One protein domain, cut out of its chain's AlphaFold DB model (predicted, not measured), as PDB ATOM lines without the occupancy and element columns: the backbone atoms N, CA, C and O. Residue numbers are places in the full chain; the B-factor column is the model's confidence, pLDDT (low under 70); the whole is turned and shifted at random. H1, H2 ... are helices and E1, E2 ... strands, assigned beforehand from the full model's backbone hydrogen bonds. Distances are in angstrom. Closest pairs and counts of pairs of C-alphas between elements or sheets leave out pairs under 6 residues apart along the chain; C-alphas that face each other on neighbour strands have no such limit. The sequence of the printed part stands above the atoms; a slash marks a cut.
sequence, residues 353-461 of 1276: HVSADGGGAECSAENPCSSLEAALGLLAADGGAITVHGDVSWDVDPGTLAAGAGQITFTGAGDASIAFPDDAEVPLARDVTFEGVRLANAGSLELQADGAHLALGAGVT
ATOM      1  N   HIS A 353      39.001 -20.867  -1.621       95.00
ATOM      2  CA  HIS A 353      38.538 -20.032  -2.714       95.00
ATOM      3  C   HIS A 353      37.426 -20.713  -3.515       95.00
ATOM      4  O   HIS A 353      37.553 -21.862  -3.958       95.00
ATOM      5  N   VAL A 354      36.348 -19.971  -3.776       96.50
ATOM      6  CA  VAL A 354      35.174 -20.451  -4.523       96.50
ATOM      7  C   VAL A 354      34.904 -19.571  -5.736       96.50
ATOM      8  O   VAL A 354      34.957 -18.346  -5.657       96.50
ATOM      9  N   SER A 355      34.571 -20.186  -6.872       94.31
ATOM     10  CA  SER A 355      34.096 -19.479  -8.065       94.31
ATOM     11  C   SER A 355      33.113 -20.337  -8.860       94.31
ATOM     12  O   SER A 355      33.240 -21.558  -8.904       94.31
ATOM     13  N   ALA A 356      32.156 -19.713  -9.552       87.50
ATOM     14  CA  ALA A 356      31.117 -20.426 -10.303       87.50
ATOM     15  C   ALA A 356      31.647 -21.280 -11.477       87.50
ATOM     16  O   ALA A 356      31.017 -22.270 -11.850       87.50
ATOM     17  N   ASP A 357      32.805 -20.922 -12.043       85.69
ATOM     18  CA  ASP A 357      33.522 -21.712 -13.060       85.69
ATOM     19  C   ASP A 357      34.624 -22.614 -12.445       85.69
ATOM     20  O   ASP A 357      35.435 -23.199 -13.169       85.69
ATOM     21  N   GLY A 358      34.674 -22.717 -11.110       84.69
ATOM     22  CA  GLY A 358      35.654 -23.490 -10.347       84.69
ATOM     23  C   GLY A 358      35.541 -25.009 -10.523       84.69
ATOM     24  O   GLY A 358      34.585 -25.548 -11.082       84.69
ATOM     25  N   GLY A 359      36.552 -25.724 -10.033       83.62
ATOM     26  CA  GLY A 359      36.636 -27.183 -10.142       83.62
ATOM     27  C   GLY A 359      37.873 -27.837  -9.524       83.62
ATOM     28  O   GLY A 359      38.081 -29.029  -9.767       83.62
ATOM     29  N   GLY A 360      38.692 -27.099  -8.766       83.50
ATOM     30  CA  GLY A 360      39.701 -27.699  -7.887       83.50
ATOM     31  C   GLY A 360      39.036 -28.457  -6.738       83.50
ATOM     32  O   GLY A 360      37.924 -28.117  -6.334       83.50
ATOM     33  N   ALA A 361      39.692 -29.503  -6.234       82.00
ATOM     34  CA  ALA A 361      39.211 -30.237  -5.059       82.00
ATOM     35  C   ALA A 361      39.775 -29.641  -3.758       82.00
ATOM     36  O   ALA A 361      39.168 -29.775  -2.705       82.00
ATOM     37  N   GLU A 362      40.922 -28.975  -3.870       80.44
ATOM     38  CA  GLU A 362      41.654 -28.270  -2.822       80.44
ATOM     39  C   GLU A 362      41.123 -26.855  -2.516       80.44
ATOM     40  O   GLU A 362      41.573 -26.247  -1.555       80.44
ATOM     41  N   CYS A 363      40.199 -26.317  -3.327       90.00
ATOM     42  CA  CYS A 363      39.705 -24.935  -3.226       90.00
ATOM     43  C   CYS A 363      40.833 -23.870  -3.114       90.00
ATOM     44  O   CYS A 363      40.688 -22.909  -2.366       90.00
ATOM     45  N   SER A 364      41.967 -24.011  -3.816       88.44
ATOM     46  CA  SER A 364      43.080 -23.045  -3.702       88.44
ATOM     47  C   SER A 364      42.832 -21.754  -4.491       88.44
ATOM     48  O   SER A 364      42.000 -21.719  -5.400       88.44
ATOM     49  N   ALA A 365      43.615 -20.707  -4.214       87.06
ATOM     50  CA  ALA A 365      43.579 -19.447  -4.958       87.06
ATOM     51  C   ALA A 365      43.763 -19.620  -6.480       87.06
ATOM     52  O   ALA A 365      43.116 -18.919  -7.262       87.06
ATOM     53  N   GLU A 366      44.623 -20.546  -6.934       87.94
ATOM     54  CA  GLU A 366      44.776 -20.828  -8.369       87.94
ATOM     55  C   GLU A 366      43.707 -21.777  -8.928       87.94
ATOM     56  O   GLU A 366      43.370 -21.680 -10.113       87.94
ATOM     57  N   ASN A 367      43.184 -22.686  -8.100       90.19
ATOM     58  CA  ASN A 367      42.201 -23.706  -8.467       90.19
ATOM     59  C   ASN A 367      40.972 -23.652  -7.532       90.19
ATOM     60  O   ASN A 367      40.743 -24.598  -6.766       90.19
ATOM     61  N   PRO A 368      40.139 -22.595  -7.600       92.38
ATOM     62  CA  PRO A 368      38.965 -22.484  -6.746       92.38
ATOM     63  C   PRO A 368      37.980 -23.628  -7.006       92.38
ATOM     64  O   PRO A 368      37.900 -24.173  -8.118       92.38
ATOM     65  N   CYS A 369      37.206 -23.989  -5.989       93.25
ATOM     66  CA  CYS A 369      36.153 -24.993  -6.107       93.25
ATOM     67  C   CYS A 369      34.814 -24.380  -6.557       93.25
ATOM     68  O   CYS A 369      34.649 -23.162  -6.627       93.25
ATOM     69  N   SER A 370      33.874 -25.238  -6.960       89.94
ATOM     70  CA  SER A 370      32.666 -24.863  -7.717       89.94
ATOM     71  C   SER A 370      31.471 -24.367  -6.890       89.94
ATOM     72  O   SER A 370      30.445 -24.021  -7.474       89.94
ATOM     73  N   SER A 371      31.543 -24.445  -5.561       93.44
ATOM     74  CA  SER A 371      30.376 -24.433  -4.662       93.44
ATOM     75  C   SER A 371      30.788 -24.070  -3.234       93.44
ATOM     76  O   SER A 371      31.837 -24.539  -2.782       93.44
ATOM     77  N   LEU A 372      29.956 -23.312  -2.510       94.25
ATOM     78  CA  LEU A 372      30.218 -22.942  -1.111       94.25
ATOM     79  C   LEU A 372      30.144 -24.171  -0.195       94.25
ATOM     80  O   LEU A 372      30.990 -24.322   0.677       94.25
ATOM     81  N   GLU A 373      29.226 -25.105  -0.461       92.50
ATOM     82  CA  GLU A 373      29.132 -26.392   0.255       92.50
ATOM     83  C   GLU A 373      30.441 -27.212   0.183       92.50
ATOM     84  O   GLU A 373      30.803 -27.914   1.127       92.50
ATOM     85  N   ALA A 374      31.195 -27.109  -0.921       90.62
ATOM     86  CA  ALA A 374      32.474 -27.812  -1.064       90.62
ATOM     87  C   ALA A 374      33.602 -27.149  -0.259       90.62
ATOM     88  O   ALA A 374      34.400 -27.859   0.346       90.62
ATOM     89  N   ALA A 375      33.641 -25.813  -0.226       92.19
ATOM     90  CA  ALA A 375      34.566 -25.056   0.615       92.19
ATOM     91  C   ALA A 375      34.277 -25.269   2.107       92.19
ATOM     92  O   ALA A 375      35.173 -25.634   2.865       92.19
ATOM     93  N   LEU A 376      33.013 -25.152   2.517       90.81
ATOM     94  CA  LEU A 376      32.572 -25.399   3.889       90.81
ATOM     95  C   LEU A 376      32.905 -26.823   4.362       90.81
ATOM     96  O   LEU A 376      33.288 -27.015   5.513       90.81
ATOM     97  N   GLY A 377      32.830 -27.813   3.467       88.56
ATOM     98  CA  GLY A 377      33.248 -29.187   3.746       88.56
ATOM     99  C   GLY A 377      34.735 -29.348   4.096       88.56
ATOM    100  O   GLY A 377      35.079 -30.310   4.781       88.56
ATOM    101  N   LEU A 378      35.603 -28.419   3.674       87.19
ATOM    102  CA  LEU A 378      37.008 -28.352   4.102       87.19
ATOM    103  C   LEU A 378      37.173 -27.616   5.445       87.19
ATOM    104  O   LEU A 378      38.079 -27.940   6.204       87.19
ATOM    105  N   LEU A 379      36.277 -26.677   5.772       88.38
ATOM    106  CA  LEU A 379      36.302 -25.865   7.001       88.38
ATOM    107  C   LEU A 379      35.438 -26.427   8.150       88.38
ATOM    108  O   LEU A 379      35.128 -25.737   9.129       88.38
ATOM    109  N   ALA A 380      35.003 -27.682   8.041       82.12
ATOM    110  CA  ALA A 380      34.103 -28.302   9.012       82.12
ATOM    111  C   ALA A 380      34.748 -28.518  10.397       82.12
ATOM    112  O   ALA A 380      34.035 -28.573  11.394       82.12
ATOM    113  N   ALA A 381      36.077 -28.649  10.472       79.06
ATOM    114  CA  ALA A 381      36.775 -28.969  11.718       79.06
ATOM    115  C   ALA A 381      36.946 -27.767  12.667       79.06
ATOM    116  O   ALA A 381      36.781 -27.944  13.873       79.06
ATOM    117  N   ASP A 382      37.283 -26.583  12.133       83.19
ATOM    118  CA  ASP A 382      37.533 -25.379  12.950       83.19
ATOM    119  C   ASP A 382      37.264 -24.028  12.259       83.19
ATOM    120  O   ASP A 382      37.742 -22.986  12.705       83.19
ATOM    121  N   GLY A 383      36.547 -24.023  11.134       88.19
ATOM    122  CA  GLY A 383      36.193 -22.782  10.446       88.19
ATOM    123  C   GLY A 383      37.299 -22.189   9.586       88.19
ATOM    124  O   GLY A 383      38.097 -22.933   9.013       88.19
ATOM    125  N   GLY A 384      37.286 -20.864   9.449       90.56
ATOM    126  CA  GLY A 384      38.172 -20.096   8.571       90.56
ATOM    127  C   GLY A 384      37.422 -19.259   7.528       90.56
ATOM    128  O   GLY A 384      36.195 -19.123   7.565       90.56
ATOM    129  N   ALA A 385      38.173 -18.700   6.584       92.69
ATOM    130  CA  ALA A 385      37.675 -17.839   5.523       92.69
ATOM    131  C   ALA A 385      37.284 -18.617   4.252       92.69
ATOM    132  O   ALA A 385      37.926 -19.589   3.845       92.69
ATOM    133  N   ILE A 386      36.230 -18.147   3.586       95.31
ATOM    134  CA  ILE A 386      35.790 -18.588   2.265       95.31
ATOM    135  C   ILE A 386      35.835 -17.379   1.330       95.31
ATOM    136  O   ILE A 386      34.884 -16.595   1.264       95.31
ATOM    137  N   THR A 387      36.929 -17.228   0.581       96.31
ATOM    138  CA  THR A 387      37.071 -16.134  -0.383       96.31
ATOM    139  C   THR A 387      36.265 -16.405  -1.664       96.31
ATOM    140  O   THR A 387      36.533 -17.337  -2.430       96.31
ATOM    141  N   VAL A 388      35.291 -15.542  -1.952       96.69
ATOM    142  CA  VAL A 388      34.354 -15.650  -3.082       96.69
ATOM    143  C   VAL A 388      34.852 -14.864  -4.299       96.69
ATOM    144  O   VAL A 388      35.101 -13.664  -4.217       96.69
ATOM    145  N   HIS A 389      34.948 -15.524  -5.461       94.69
ATOM    146  CA  HIS A 389      35.424 -14.944  -6.727       94.69
ATOM    147  C   HIS A 389      34.316 -14.897  -7.787       94.69
ATOM    148  O   HIS A 389      33.997 -15.909  -8.425       94.69
ATOM    149  N   GLY A 390      33.787 -13.696  -8.037       93.25
ATOM    150  CA  GLY A 390      32.689 -13.456  -8.981       93.25
ATOM    151  C   GLY A 390      31.311 -13.724  -8.367       93.25
ATOM    152  O   GLY A 390      31.145 -13.610  -7.158       93.25
ATOM    153  N   ASP A 391      30.321 -14.055  -9.200       93.38
ATOM    154  CA  ASP A 391      28.951 -14.350  -8.756       93.38
ATOM    155  C   ASP A 391      28.789 -15.856  -8.459       93.38
ATOM    156  O   ASP A 391      28.692 -16.669  -9.381       93.38
ATOM    157  N   VAL A 392      28.753 -16.238  -7.181       95.44
ATOM    158  CA  VAL A 392      28.589 -17.626  -6.698       95.44
ATOM    159  C   VAL A 392      27.179 -17.809  -6.133       95.44
ATOM    160  O   VAL A 392      26.617 -16.877  -5.580       95.44
ATOM    161  N   SER A 393      26.554 -18.982  -6.276       94.62
ATOM    162  CA  SER A 393      25.223 -19.240  -5.689       94.62
ATOM    163  C   SER A 393      25.326 -19.777  -4.261       94.62
ATOM    164  O   SER A 393      26.200 -20.594  -3.988       94.62
ATOM    165  N   TRP A 394      24.403 -19.384  -3.379       94.44
ATOM    166  CA  TRP A 394      24.263 -20.009  -2.061       94.44
ATOM    167  C   TRP A 394      23.709 -21.430  -2.207       94.44
ATOM    168  O   TRP A 394      22.535 -21.618  -2.542       94.44
ATOM    169  N   ASP A 395      24.565 -22.426  -1.979       94.31
ATOM    170  CA  ASP A 395      24.235 -23.853  -2.059       94.31
ATOM    171  C   ASP A 395      24.554 -24.649  -0.782       94.31
ATOM    172  O   ASP A 395      24.475 -25.877  -0.799       94.31
ATOM    173  N   VAL A 396      24.850 -23.945   0.315       93.12
ATOM    174  CA  VAL A 396      25.163 -24.502   1.640       93.12
ATOM    175  C   VAL A 396      23.957 -25.230   2.246       93.12
ATOM    176  O   VAL A 396      22.857 -24.671   2.318       93.12
ATOM    177  N   ASP A 397      24.166 -26.456   2.733       90.75
ATOM    178  CA  ASP A 397      23.184 -27.181   3.546       90.75
ATOM    179  C   ASP A 397      23.258 -26.715   5.018       90.75
ATOM    180  O   ASP A 397      24.335 -26.764   5.622       90.75
ATOM    181  N   PRO A 398      22.138 -26.300   5.647       88.56
ATOM    182  CA  PRO A 398      22.146 -25.849   7.042       88.56
ATOM    183  C   PRO A 398      22.666 -26.898   8.034       88.56
ATOM    184  O   PRO A 398      23.259 -26.548   9.051       88.56
ATOM    185  N   GLY A 399      22.471 -28.188   7.745       87.25
ATOM    186  CA  GLY A 399      22.990 -29.282   8.558       87.25
ATOM    187  C   GLY A 399      24.496 -29.490   8.406       87.25
ATOM    188  O   GLY A 399      25.123 -29.948   9.357       87.25
ATOM    189  N   THR A 400      25.085 -29.141   7.255       86.06
ATOM    190  CA  THR A 400      26.548 -29.101   7.081       86.06
ATOM    191  C   THR A 400      27.146 -27.941   7.876       86.06
ATOM    192  O   THR A 400      28.118 -28.142   8.602       86.06
ATOM    193  N   LEU A 401      26.540 -26.750   7.800       88.31
ATOM    194  CA  LEU A 401      27.015 -25.565   8.523       88.31
ATOM    195  C   LEU A 401      26.973 -25.765  10.045       88.31
ATOM    196  O   LEU A 401      27.999 -25.598  10.699       88.31
ATOM    197  N   ALA A 402      25.833 -26.216  10.579       87.00
ATOM    198  CA  ALA A 402      25.622 -26.459  12.009       87.00
ATOM    199  C   ALA A 402      26.425 -27.643  12.592       87.00
ATOM    200  O   ALA A 402      26.432 -27.853  13.802       87.00
ATOM    201  N   ALA A 403      27.055 -28.473  11.751       83.00
ATOM    202  CA  ALA A 403      27.828 -29.634  12.200       83.00
ATOM    203  C   ALA A 403      29.321 -29.340  12.433       83.00
ATOM    204  O   ALA A 403      30.024 -30.221  12.934       83.00
ATOM    205  N   GLY A 404      29.810 -28.158  12.043       79.69
ATOM    206  CA  GLY A 404      31.207 -27.757  12.231       79.69
ATOM    207  C   GLY A 404      31.433 -26.853  13.446       79.69
ATOM    208  O   GLY A 404      30.486 -26.298  13.994       79.69
ATOM    209  N   ALA A 405      32.695 -26.695  13.847       75.25
ATOM    210  CA  ALA A 405      33.117 -25.839  14.963       75.25
ATOM    211  C   ALA A 405      33.939 -24.628  14.478       75.25
ATOM    212  O   ALA A 405      34.520 -24.691  13.399       75.25
ATOM    213  N   GLY A 406      33.993 -23.545  15.265       83.50
ATOM    214  CA  GLY A 406      34.709 -22.300  14.929       83.50
ATOM    215  C   GLY A 406      33.974 -21.418  13.906       83.50
ATOM    216  O   GLY A 406      33.085 -21.898  13.203       83.50
ATOM    217  N   GLN A 407      34.335 -20.138  13.797       89.44
ATOM    218  CA  GLN A 407      33.661 -19.156  12.931       89.44
ATOM    219  C   GLN A 407      33.902 -19.405  11.426       89.44
ATOM    220  O   GLN A 407      34.961 -19.893  11.027       89.44
ATOM    221  N   ILE A 408      32.931 -19.057  10.574       93.94
ATOM    222  CA  ILE A 408      33.085 -19.011   9.107       93.94
ATOM    223  C   ILE A 408      32.981 -17.566   8.616       93.94
ATOM    224  O   ILE A 408      31.953 -16.925   8.817       93.94
ATOM    225  N   THR A 409      33.987 -17.091   7.881       94.94
ATOM    226  CA  THR A 409      33.968 -15.750   7.271       94.94
ATOM    227  C   THR A 409      33.844 -15.848   5.751       94.94
ATOM    228  O   THR A 409      34.711 -16.407   5.088       94.94
ATOM    229  N   PHE A 410      32.779 -15.304   5.165       96.25
ATOM    230  CA  PHE A 410      32.597 -15.214   3.714       96.25
ATOM    231  C   PHE A 410      33.133 -13.874   3.195       96.25
ATOM    232  O   PHE A 410      32.469 -12.846   3.340       96.25
ATOM    233  N   THR A 411      34.299 -13.889   2.547       95.81
ATOM    234  CA  THR A 411      35.005 -12.669   2.114       95.81
ATOM    235  C   THR A 411      34.892 -12.449   0.602       95.81
ATOM    236  O   THR A 411      35.146 -13.351  -0.198       95.81
ATOM    237  N   GLY A 412      34.525 -11.242   0.166       94.62
ATOM    238  CA  GLY A 412      34.387 -10.902  -1.255       94.62
ATOM    239  C   GLY A 412      35.698 -10.480  -1.933       94.62
ATOM    240  O   GLY A 412      36.326  -9.494  -1.552       94.62
ATOM    241  N   ALA A 413      36.098 -11.161  -3.014       92.50
ATOM    242  CA  ALA A 413      37.236 -10.742  -3.835       92.50
ATOM    243  C   ALA A 413      36.830  -9.687  -4.886       92.50
ATOM    244  O   ALA A 413      36.555 -10.004  -6.049       92.50
ATOM    245  N   GLY A 414      36.822  -8.410  -4.491       88.94
ATOM    246  CA  GLY A 414      36.409  -7.295  -5.354       88.94
ATOM    247  C   GLY A 414      34.886  -7.221  -5.490       88.94
ATOM    248  O   GLY A 414      34.184  -7.341  -4.497       88.94
ATOM    249  N   ASP A 415      34.354  -7.067  -6.708       88.38
ATOM    250  CA  ASP A 415      32.899  -6.960  -6.963       88.38
ATOM    251  C   ASP A 415      32.137  -8.313  -6.822       88.38
ATOM    252  O   ASP A 415      31.153  -8.566  -7.528       88.38
ATOM    253  N   ALA A 416      32.626  -9.227  -5.978       95.50
ATOM    254  CA  ALA A 416      32.103 -10.582  -5.809       95.50
ATOM    255  C   ALA A 416      30.710 -10.600  -5.158       95.50
ATOM    256  O   ALA A 416      30.351  -9.704  -4.392       95.50
ATOM    257  N   SER A 417      29.916 -11.635  -5.449       95.19
ATOM    258  CA  SER A 417      28.583 -11.784  -4.862       95.19
ATOM    259  C   SER A 417      28.191 -13.215  -4.526       95.19
ATOM    260  O   SER A 417      28.613 -14.173  -5.177       95.19
ATOM    261  N   ILE A 418      27.330 -13.328  -3.516       96.25
ATOM    262  CA  ILE A 418      26.655 -14.560  -3.117       96.25
ATOM    263  C   ILE A 418      25.179 -14.422  -3.495       96.25
ATOM    264  O   ILE A 418      24.456 -13.599  -2.938       96.25
ATOM    265  N   ALA A 419      24.737 -15.217  -4.466       94.38
ATOM    266  CA  ALA A 419      23.384 -15.233  -5.000       94.38
ATOM    267  C   ALA A 419      22.499 -16.234  -4.241       94.38
ATOM    268  O   ALA A 419      22.560 -17.446  -4.473       94.38
ATOM    269  N   PHE A 420      21.657 -15.718  -3.351       94.19
ATOM    270  CA  PHE A 420      20.674 -16.479  -2.585       94.19
ATOM    271  C   PHE A 420      19.422 -16.823  -3.421       94.19
ATOM    272  O   PHE A 420      19.099 -16.117  -4.385       94.19
ATOM    273  N   PRO A 421      18.688 -17.900  -3.067       90.31
ATOM    274  CA  PRO A 421      17.403 -18.237  -3.682       90.31
ATOM    275  C   PRO A 421      16.345 -17.118  -3.602       90.31
ATOM    276  O   PRO A 421      16.444 -16.190  -2.802       90.31
ATOM    277  N   ASP A 422      15.293 -17.231  -4.420       87.88
ATOM    278  CA  ASP A 422      14.090 -16.395  -4.286       87.88
ATOM    279  C   ASP A 422      13.416 -16.644  -2.925       87.88
ATOM    280  O   ASP A 422      13.092 -17.793  -2.615       87.88
ATOM    281  N   ASP A 423      13.152 -15.569  -2.176       88.75
ATOM    282  CA  ASP A 423      12.437 -15.566  -0.890       88.75
ATOM    283  C   ASP A 423      13.071 -16.526   0.146       88.75
ATOM    284  O   ASP A 423      12.405 -17.412   0.686       88.75
ATOM    285  N   ALA A 424      14.383 -16.385   0.374       91.25
ATOM    286  CA  ALA A 424      15.169 -17.304   1.200       91.25
ATOM    287  C   ALA A 424      15.175 -16.925   2.694       91.25
ATOM    288  O   ALA A 424      15.439 -15.775   3.041       91.25
ATOM    289  N   GLU A 425      14.972 -17.924   3.554       93.88
ATOM    290  CA  GLU A 425      15.234 -17.899   5.000       93.88
ATOM    291  C   GLU A 425      16.463 -18.794   5.256       93.88
ATOM    292  O   GLU A 425      16.479 -19.949   4.812       93.88
ATOM    293  N   VAL A 426      17.510 -18.264   5.895       95.12
ATOM    294  CA  VAL A 426      18.826 -18.917   6.015       95.12
ATOM    295  C   VAL A 426      19.247 -19.015   7.489       95.12
ATOM    296  O   VAL A 426      19.819 -18.056   8.006       95.12
ATOM    297  N   PRO A 427      18.993 -20.150   8.170       94.31
ATOM    298  CA  PRO A 427      19.475 -20.395   9.528       94.31
ATOM    299  C   PRO A 427      20.981 -20.666   9.559       94.31
ATOM    300  O   PRO A 427      21.496 -21.516   8.827       94.31
ATOM    301  N   LEU A 428      21.662 -19.939  10.439       95.06
ATOM    302  CA  LEU A 428      23.095 -19.951  10.690       95.06
ATOM    303  C   LEU A 428      23.293 -20.342  12.164       95.06
ATOM    304  O   LEU A 428      23.367 -19.496  13.050       95.06
ATOM    305  N   ALA A 429      23.307 -21.654  12.423       92.75
ATOM    306  CA  ALA A 429      23.478 -22.243  13.759       92.75
ATOM    307  C   ALA A 429      24.962 -22.487  14.098       92.75
ATOM    308  O   ALA A 429      25.359 -23.578  14.512       92.75
ATOM    309  N   ARG A 430      25.788 -21.497  13.756       92.62
ATOM    310  CA  ARG A 430      27.250 -21.457  13.860       92.62
ATOM    311  C   ARG A 430      27.691 -20.029  13.552       92.62
ATOM    312  O   ARG A 430      27.063 -19.397  12.704       92.62
ATOM    313  N   ASP A 431      28.762 -19.560  14.185       94.06
ATOM    314  CA  ASP A 431      29.215 -18.177  14.016       94.06
ATOM    315  C   ASP A 431      29.603 -17.896  12.560       94.06
ATOM    316  O   ASP A 431      30.410 -18.622  11.962       94.06
ATOM    317  N   VAL A 432      29.001 -16.859  11.975       95.69
ATOM    318  CA  VAL A 432      29.159 -16.506  10.561       95.69
ATOM    319  C   VAL A 432      29.338 -15.005  10.394       95.69
ATOM    320  O   VAL A 432      28.482 -14.215  10.791       95.69
ATOM    321  N   THR A 433      30.400 -14.638   9.683       96.81
ATOM    322  CA  THR A 433      30.687 -13.267   9.259       96.81
ATOM    323  C   THR A 433      30.609 -13.171   7.738       96.81
ATOM    324  O   THR A 433      31.112 -14.038   7.022       96.81
ATOM    325  N   PHE A 434      30.005 -12.110   7.213       97.06
ATOM    326  CA  PHE A 434      30.130 -11.713   5.807       97.06
ATOM    327  C   PHE A 434      30.959 -10.432   5.726       97.06
ATOM    328  O   PHE A 434      30.719  -9.514   6.501       97.06
ATOM    329  N   GLU A 435      31.902 -10.349   4.787       95.38
ATOM    330  CA  GLU A 435      32.817  -9.205   4.676       95.38
ATOM    331  C   GLU A 435      33.135  -8.889   3.205       95.38
ATOM    332  O   GLU A 435      33.381  -9.786   2.395       95.38
ATOM    333  N   GLY A 436      33.107  -7.612   2.817       95.06
ATOM    334  CA  GLY A 436      33.485  -7.160   1.469       95.06
ATOM    335  C   GLY A 436      32.685  -7.763   0.300       95.06
ATOM    336  O   GLY A 436      33.137  -7.697  -0.843       95.06
ATOM    337  N   VAL A 437      31.535  -8.397   0.558       95.75
ATOM    338  CA  VAL A 437      30.788  -9.214  -0.414       95.75
ATOM    339  C   VAL A 437      29.389  -8.657  -0.680       95.75
ATOM    340  O   VAL A 437      28.710  -8.171   0.224       95.75
ATOM    341  N   ARG A 438      28.920  -8.748  -1.932       95.56
ATOM    342  CA  ARG A 438      27.533  -8.401  -2.276       95.56
ATOM    343  C   ARG A 438      26.587  -9.569  -1.995       95.56
ATOM    344  O   ARG A 438      26.706 -10.624  -2.621       95.56
ATOM    345  N   LEU A 439      25.596  -9.378  -1.128       94.94
ATOM    346  CA  LEU A 439      24.505 -10.334  -0.934       94.94
ATOM    347  C   LEU A 439      23.445 -10.087  -2.017       94.94
ATOM    348  O   LEU A 439      22.697  -9.108  -1.992       94.94
ATOM    349  N   ALA A 440      23.410 -10.964  -3.017       91.81
ATOM    350  CA  ALA A 440      22.503 -10.862  -4.149       91.81
ATOM    351  C   ALA A 440      21.285 -11.770  -3.946       91.81
ATOM    352  O   ALA A 440      21.417 -12.959  -3.670       91.81
ATOM    353  N   ASN A 441      20.078 -11.245  -4.130       89.06
ATOM    354  CA  ASN A 441      18.840 -12.014  -4.016       89.06
ATOM    355  C   ASN A 441      17.818 -11.592  -5.082       89.06
ATOM    356  O   ASN A 441      17.802 -10.462  -5.580       89.06
ATOM    357  N   ALA A 442      16.943 -12.525  -5.463       78.94
ATOM    358  CA  ALA A 442      15.910 -12.277  -6.467       78.94
ATOM    359  C   ALA A 442      14.474 -12.154  -5.897       78.94
ATOM    360  O   ALA A 442      13.573 -11.720  -6.631       78.94
ATOM    361  N   GLY A 443      14.315 -12.323  -4.577       82.94
ATOM    362  CA  GLY A 443      13.106 -12.064  -3.775       82.94
ATOM    363  C   GLY A 443      13.402 -11.215  -2.527       82.94
ATOM    364  O   GLY A 443      14.105 -10.208  -2.645       82.94
ATOM    365  N   SER A 444      12.880 -11.614  -1.362       88.06
ATOM    366  CA  SER A 444      13.420 -11.226  -0.041       88.06
ATOM    367  C   SER A 444      14.558 -12.160   0.402       88.06
ATOM    368  O   SER A 444      14.682 -13.273  -0.113       88.06
ATOM    369  N   LEU A 445      15.390 -11.721   1.350       94.56
ATOM    370  CA  LEU A 445      16.383 -12.550   2.047       94.56
ATOM    371  C   LEU A 445      16.277 -12.304   3.555       94.56
ATOM    372  O   LEU A 445      16.266 -11.152   3.976       94.56
ATOM    373  N   GLU A 446      16.216 -13.362   4.353       95.81
ATOM    374  CA  GLU A 446      16.287 -13.313   5.814       95.81
ATOM    375  C   GLU A 446      17.431 -14.218   6.287       95.81
ATOM    376  O   GLU A 446      17.390 -15.432   6.086       95.81
ATOM    377  N   LEU A 447      18.464 -13.621   6.885       97.25
ATOM    378  CA  LEU A 447      19.538 -14.339   7.571       97.25
ATOM    379  C   LEU A 447      19.135 -14.513   9.041       97.25
ATOM    380  O   LEU A 447      18.706 -13.550   9.676       97.25
ATOM    381  N   GLN A 448      19.233 -15.736   9.557       97.19
ATOM    382  CA  GLN A 448      18.707 -16.131  10.864       97.19
ATOM    383  C   GLN A 448      19.841 -16.639  11.770       97.19
ATOM    384  O   GLN A 448      20.375 -17.716  11.521       97.19
ATOM    385  N   ALA A 449      20.193 -15.906  12.827       97.19
ATOM    386  CA  ALA A 449      21.118 -16.365  13.867       97.19
ATOM    387  C   ALA A 449      20.422 -17.376  14.800       97.19
ATOM    388  O   ALA A 449      19.394 -17.051  15.408       97.19
ATOM    389  N   ASP A 450      20.965 -18.588  14.927       95.19
ATOM    390  CA  ASP A 450      20.341 -19.723  15.634       95.19
ATOM    391  C   ASP A 450      21.273 -20.280  16.730       95.19
ATOM    392  O   ASP A 450      21.915 -21.312  16.549       95.19
ATOM    393  N   GLY A 451      21.386 -19.557  17.852       93.38
ATOM    394  CA  GLY A 451      22.291 -19.881  18.962       93.38
ATOM    395  C   GLY A 451      23.760 -19.629  18.622       93.38
ATOM    396  O   GLY A 451      24.616 -20.442  18.963       93.38
ATOM    397  N   ALA A 452      24.021 -18.561  17.862       94.25
ATOM    398  CA  ALA A 452      25.329 -18.214  17.312       94.25
ATOM    399  C   ALA A 452      25.438 -16.710  17.003       94.25
ATOM    400  O   ALA A 452      24.425 -16.003  16.938       94.25
ATOM    401  N   HIS A 453      26.659 -16.235  16.752       94.94
ATOM    402  CA  HIS A 453      26.943 -14.864  16.324       94.94
ATOM    403  C   HIS A 453      26.836 -14.696  14.802       94.94
ATOM    404  O   HIS A 453      27.445 -15.433  14.025       94.94
ATOM    405  N   LEU A 454      26.074 -13.696  14.359       97.06
ATOM    406  CA  LEU A 454      25.922 -13.337  12.950       97.06
ATOM    407  C   LEU A 454      26.389 -11.902  12.699       97.06
ATOM    408  O   LEU A 454      25.734 -10.951  13.126       97.06
ATOM    409  N   ALA A 455      27.476 -11.753  11.944       96.81
ATOM    410  CA  ALA A 455      28.056 -10.461  11.596       96.81
ATOM    411  C   ALA A 455      27.927 -10.125  10.098       96.81
ATOM    412  O   ALA A 455      28.274 -10.921   9.220       96.81
ATOM    413  N   LEU A 456      27.475  -8.906   9.792       97.06
ATOM    414  CA  LEU A 456      27.641  -8.259   8.488       97.06
ATOM    415  C   LEU A 456      28.723  -7.183   8.621       97.06
ATOM    416  O   LEU A 456      28.420  -6.028   8.919       97.06
ATOM    417  N   GLY A 457      29.977  -7.596   8.442       93.44
ATOM    418  CA  GLY A 457      31.162  -6.765   8.625       93.44
ATOM    419  C   GLY A 457      31.357  -5.709   7.533       93.44
ATOM    420  O   GLY A 457      30.504  -5.493   6.664       93.44
ATOM    421  N   ALA A 458      32.502  -5.036   7.567       90.38
ATOM    422  CA  ALA A 458      32.859  -3.972   6.639       90.38
ATOM    423  C   ALA A 458      32.736  -4.356   5.145       90.38
ATOM    424  O   ALA A 458      33.124  -5.434   4.689       90.38
ATOM    425  N   GLY A 459      32.226  -3.422   4.335       91.06
ATOM    426  CA  GLY A 459      32.174  -3.541   2.871       91.06
ATOM    427  C   GLY A 459      31.120  -4.503   2.305       91.06
ATOM    428  O   GLY A 459      31.110  -4.730   1.092       91.06
ATOM    429  N   VAL A 460      30.230  -5.054   3.134       95.00
ATOM    430  CA  VAL A 460      29.054  -5.804   2.675       95.00
ATOM    431  C   VAL A 460      28.097  -4.864   1.937       95.00
ATOM    432  O   VAL A 460      27.841  -3.733   2.345       95.00
ATOM    433  N   THR A 461      27.555  -5.331   0.812       93.69
ATOM    434  CA  THR A 461      26.597  -4.566  -0.007       93.69
ATOM    435  C   THR A 461      25.407  -5.428  -0.407       93.69
ATOM    436  O   THR A 461      25.508  -6.653  -0.449       93.69
TER     437      THR A 461
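AT A GLANCE: This is residues 353 to 461 of the 1276 residues of the protein "Family 43 glycosylhydrolase" of Haloactinobacterium sp. RN3S43 (UniProt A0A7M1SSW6). The chain is wound in stacked turns, a three-sided coil: one wall is the sheet E1 E2 E4 E7 E10, a second is the smaller sheet E3 E5 E8, and the third side holds H1, H2 and the strand pair E6 E9. The turns E2 E3 H2, E4 E5 E6 and E7 E8 E9 follow one another along the stack, and the long link of residues 356 to 371 lies at the end where E1 is. The printed part has 109 residues, with two named helices and ten named strands in the order E1 H1 E2 E3 H2 E4 E5 E6 E7 E8 E9 E10. The three sheets are parallel, the class is mixed, helices and strands, and 54 of the 109 residues, under half, are in named elements. The whole is compact, with a radius of gyration of the C-alphas of 12.7 A, and rounded, spanning 34 by 31 by 24 A.

IN THESE COORDINATES: Begin with the largest sheet and find C-alpha 353 at (38.538, -20.032, -2.714), where E1, residues 353 to 355, begins. Beside it in the sheet come E2, residues 384 to 389 and 16.4 A long, E4, residues 408 to 412 and 13.2 A, E7, residues 432 to 435 and 10.1 A, and E10, residues 453 to 456 and 10.3 A, which ends at C-alpha 456 at (27.641, -8.259, 8.488). The second sheet has E3, residues 391 to 393, E5, residues 417 to 420, and E8, residues 438 to 441. The third has E6, residues 424 to 428 and 12.6 A long, and E9, residues 445 to 449 and 13.3 A. Find H1, residues 372 to 378, from C-alpha 372 at (30.218, -22.942, -1.111), 10.1 A long; H2 is residues 398 to 401.

HOW THE PARTS SIT: In the largest sheet E1 and E10 are the edge strands, and the sheet is only just strongly twisted, with C-alphas up to 4.2 A off its best plane. Look for N 354 and O 387 at 3.0 A between E1 and E2, N 386 and O 409 at 2.8 A between E2 and E4, N 410 and O 433 at 2.8 A between E4 and E7, and N 434 and O 455 at 2.9 A between E7 and E10. H1 is on this sheet at a height of 8.2 A; it is only just over E2, on which 3 of its 7 C-alphas fall, and on the local plane it runs slantwise to that strand at 34 degrees. E1, H1 and E2 form a strand-helix-strand unit, two parallel neighbour strands with a helix between, and its crossover is right-handed. H1 and H2 touch, their closest C-alphas being those of Leu 376 and Leu 401, 7.2 A apart. The closest C-alphas of H2 and E6 are those of Pro 398 and Pro 427, 6.6 A apart. E6 and E9 are parallel at 18 degrees, with N 426 and O 446 at 2.8 A. In the second sheet E5 is the inner strand, with N 419 and O 392 at 2.7 A toward E3 and N 420 and O 440 at 2.8 A toward E8. E6 and E8 are only just apart, at 8.3 A. In H1, 2 of 3 O i to N i+4 pairs are within hydrogen-bond range; H2 is too short for such a pair.

THE WHOLE: The two C-alphas farthest apart are those of Glu 366 and Gly 451, at 35.4 A. The printed part has no cut and ends at C-alpha 461 at (26.597, -4.566, -0.007). The link from E1 to H1, 16 residues, is long, the link from H2 to E4 is short, and the other links are tight. The mean pLDDT of the printed part is 91.3, and no printed residue is under 70.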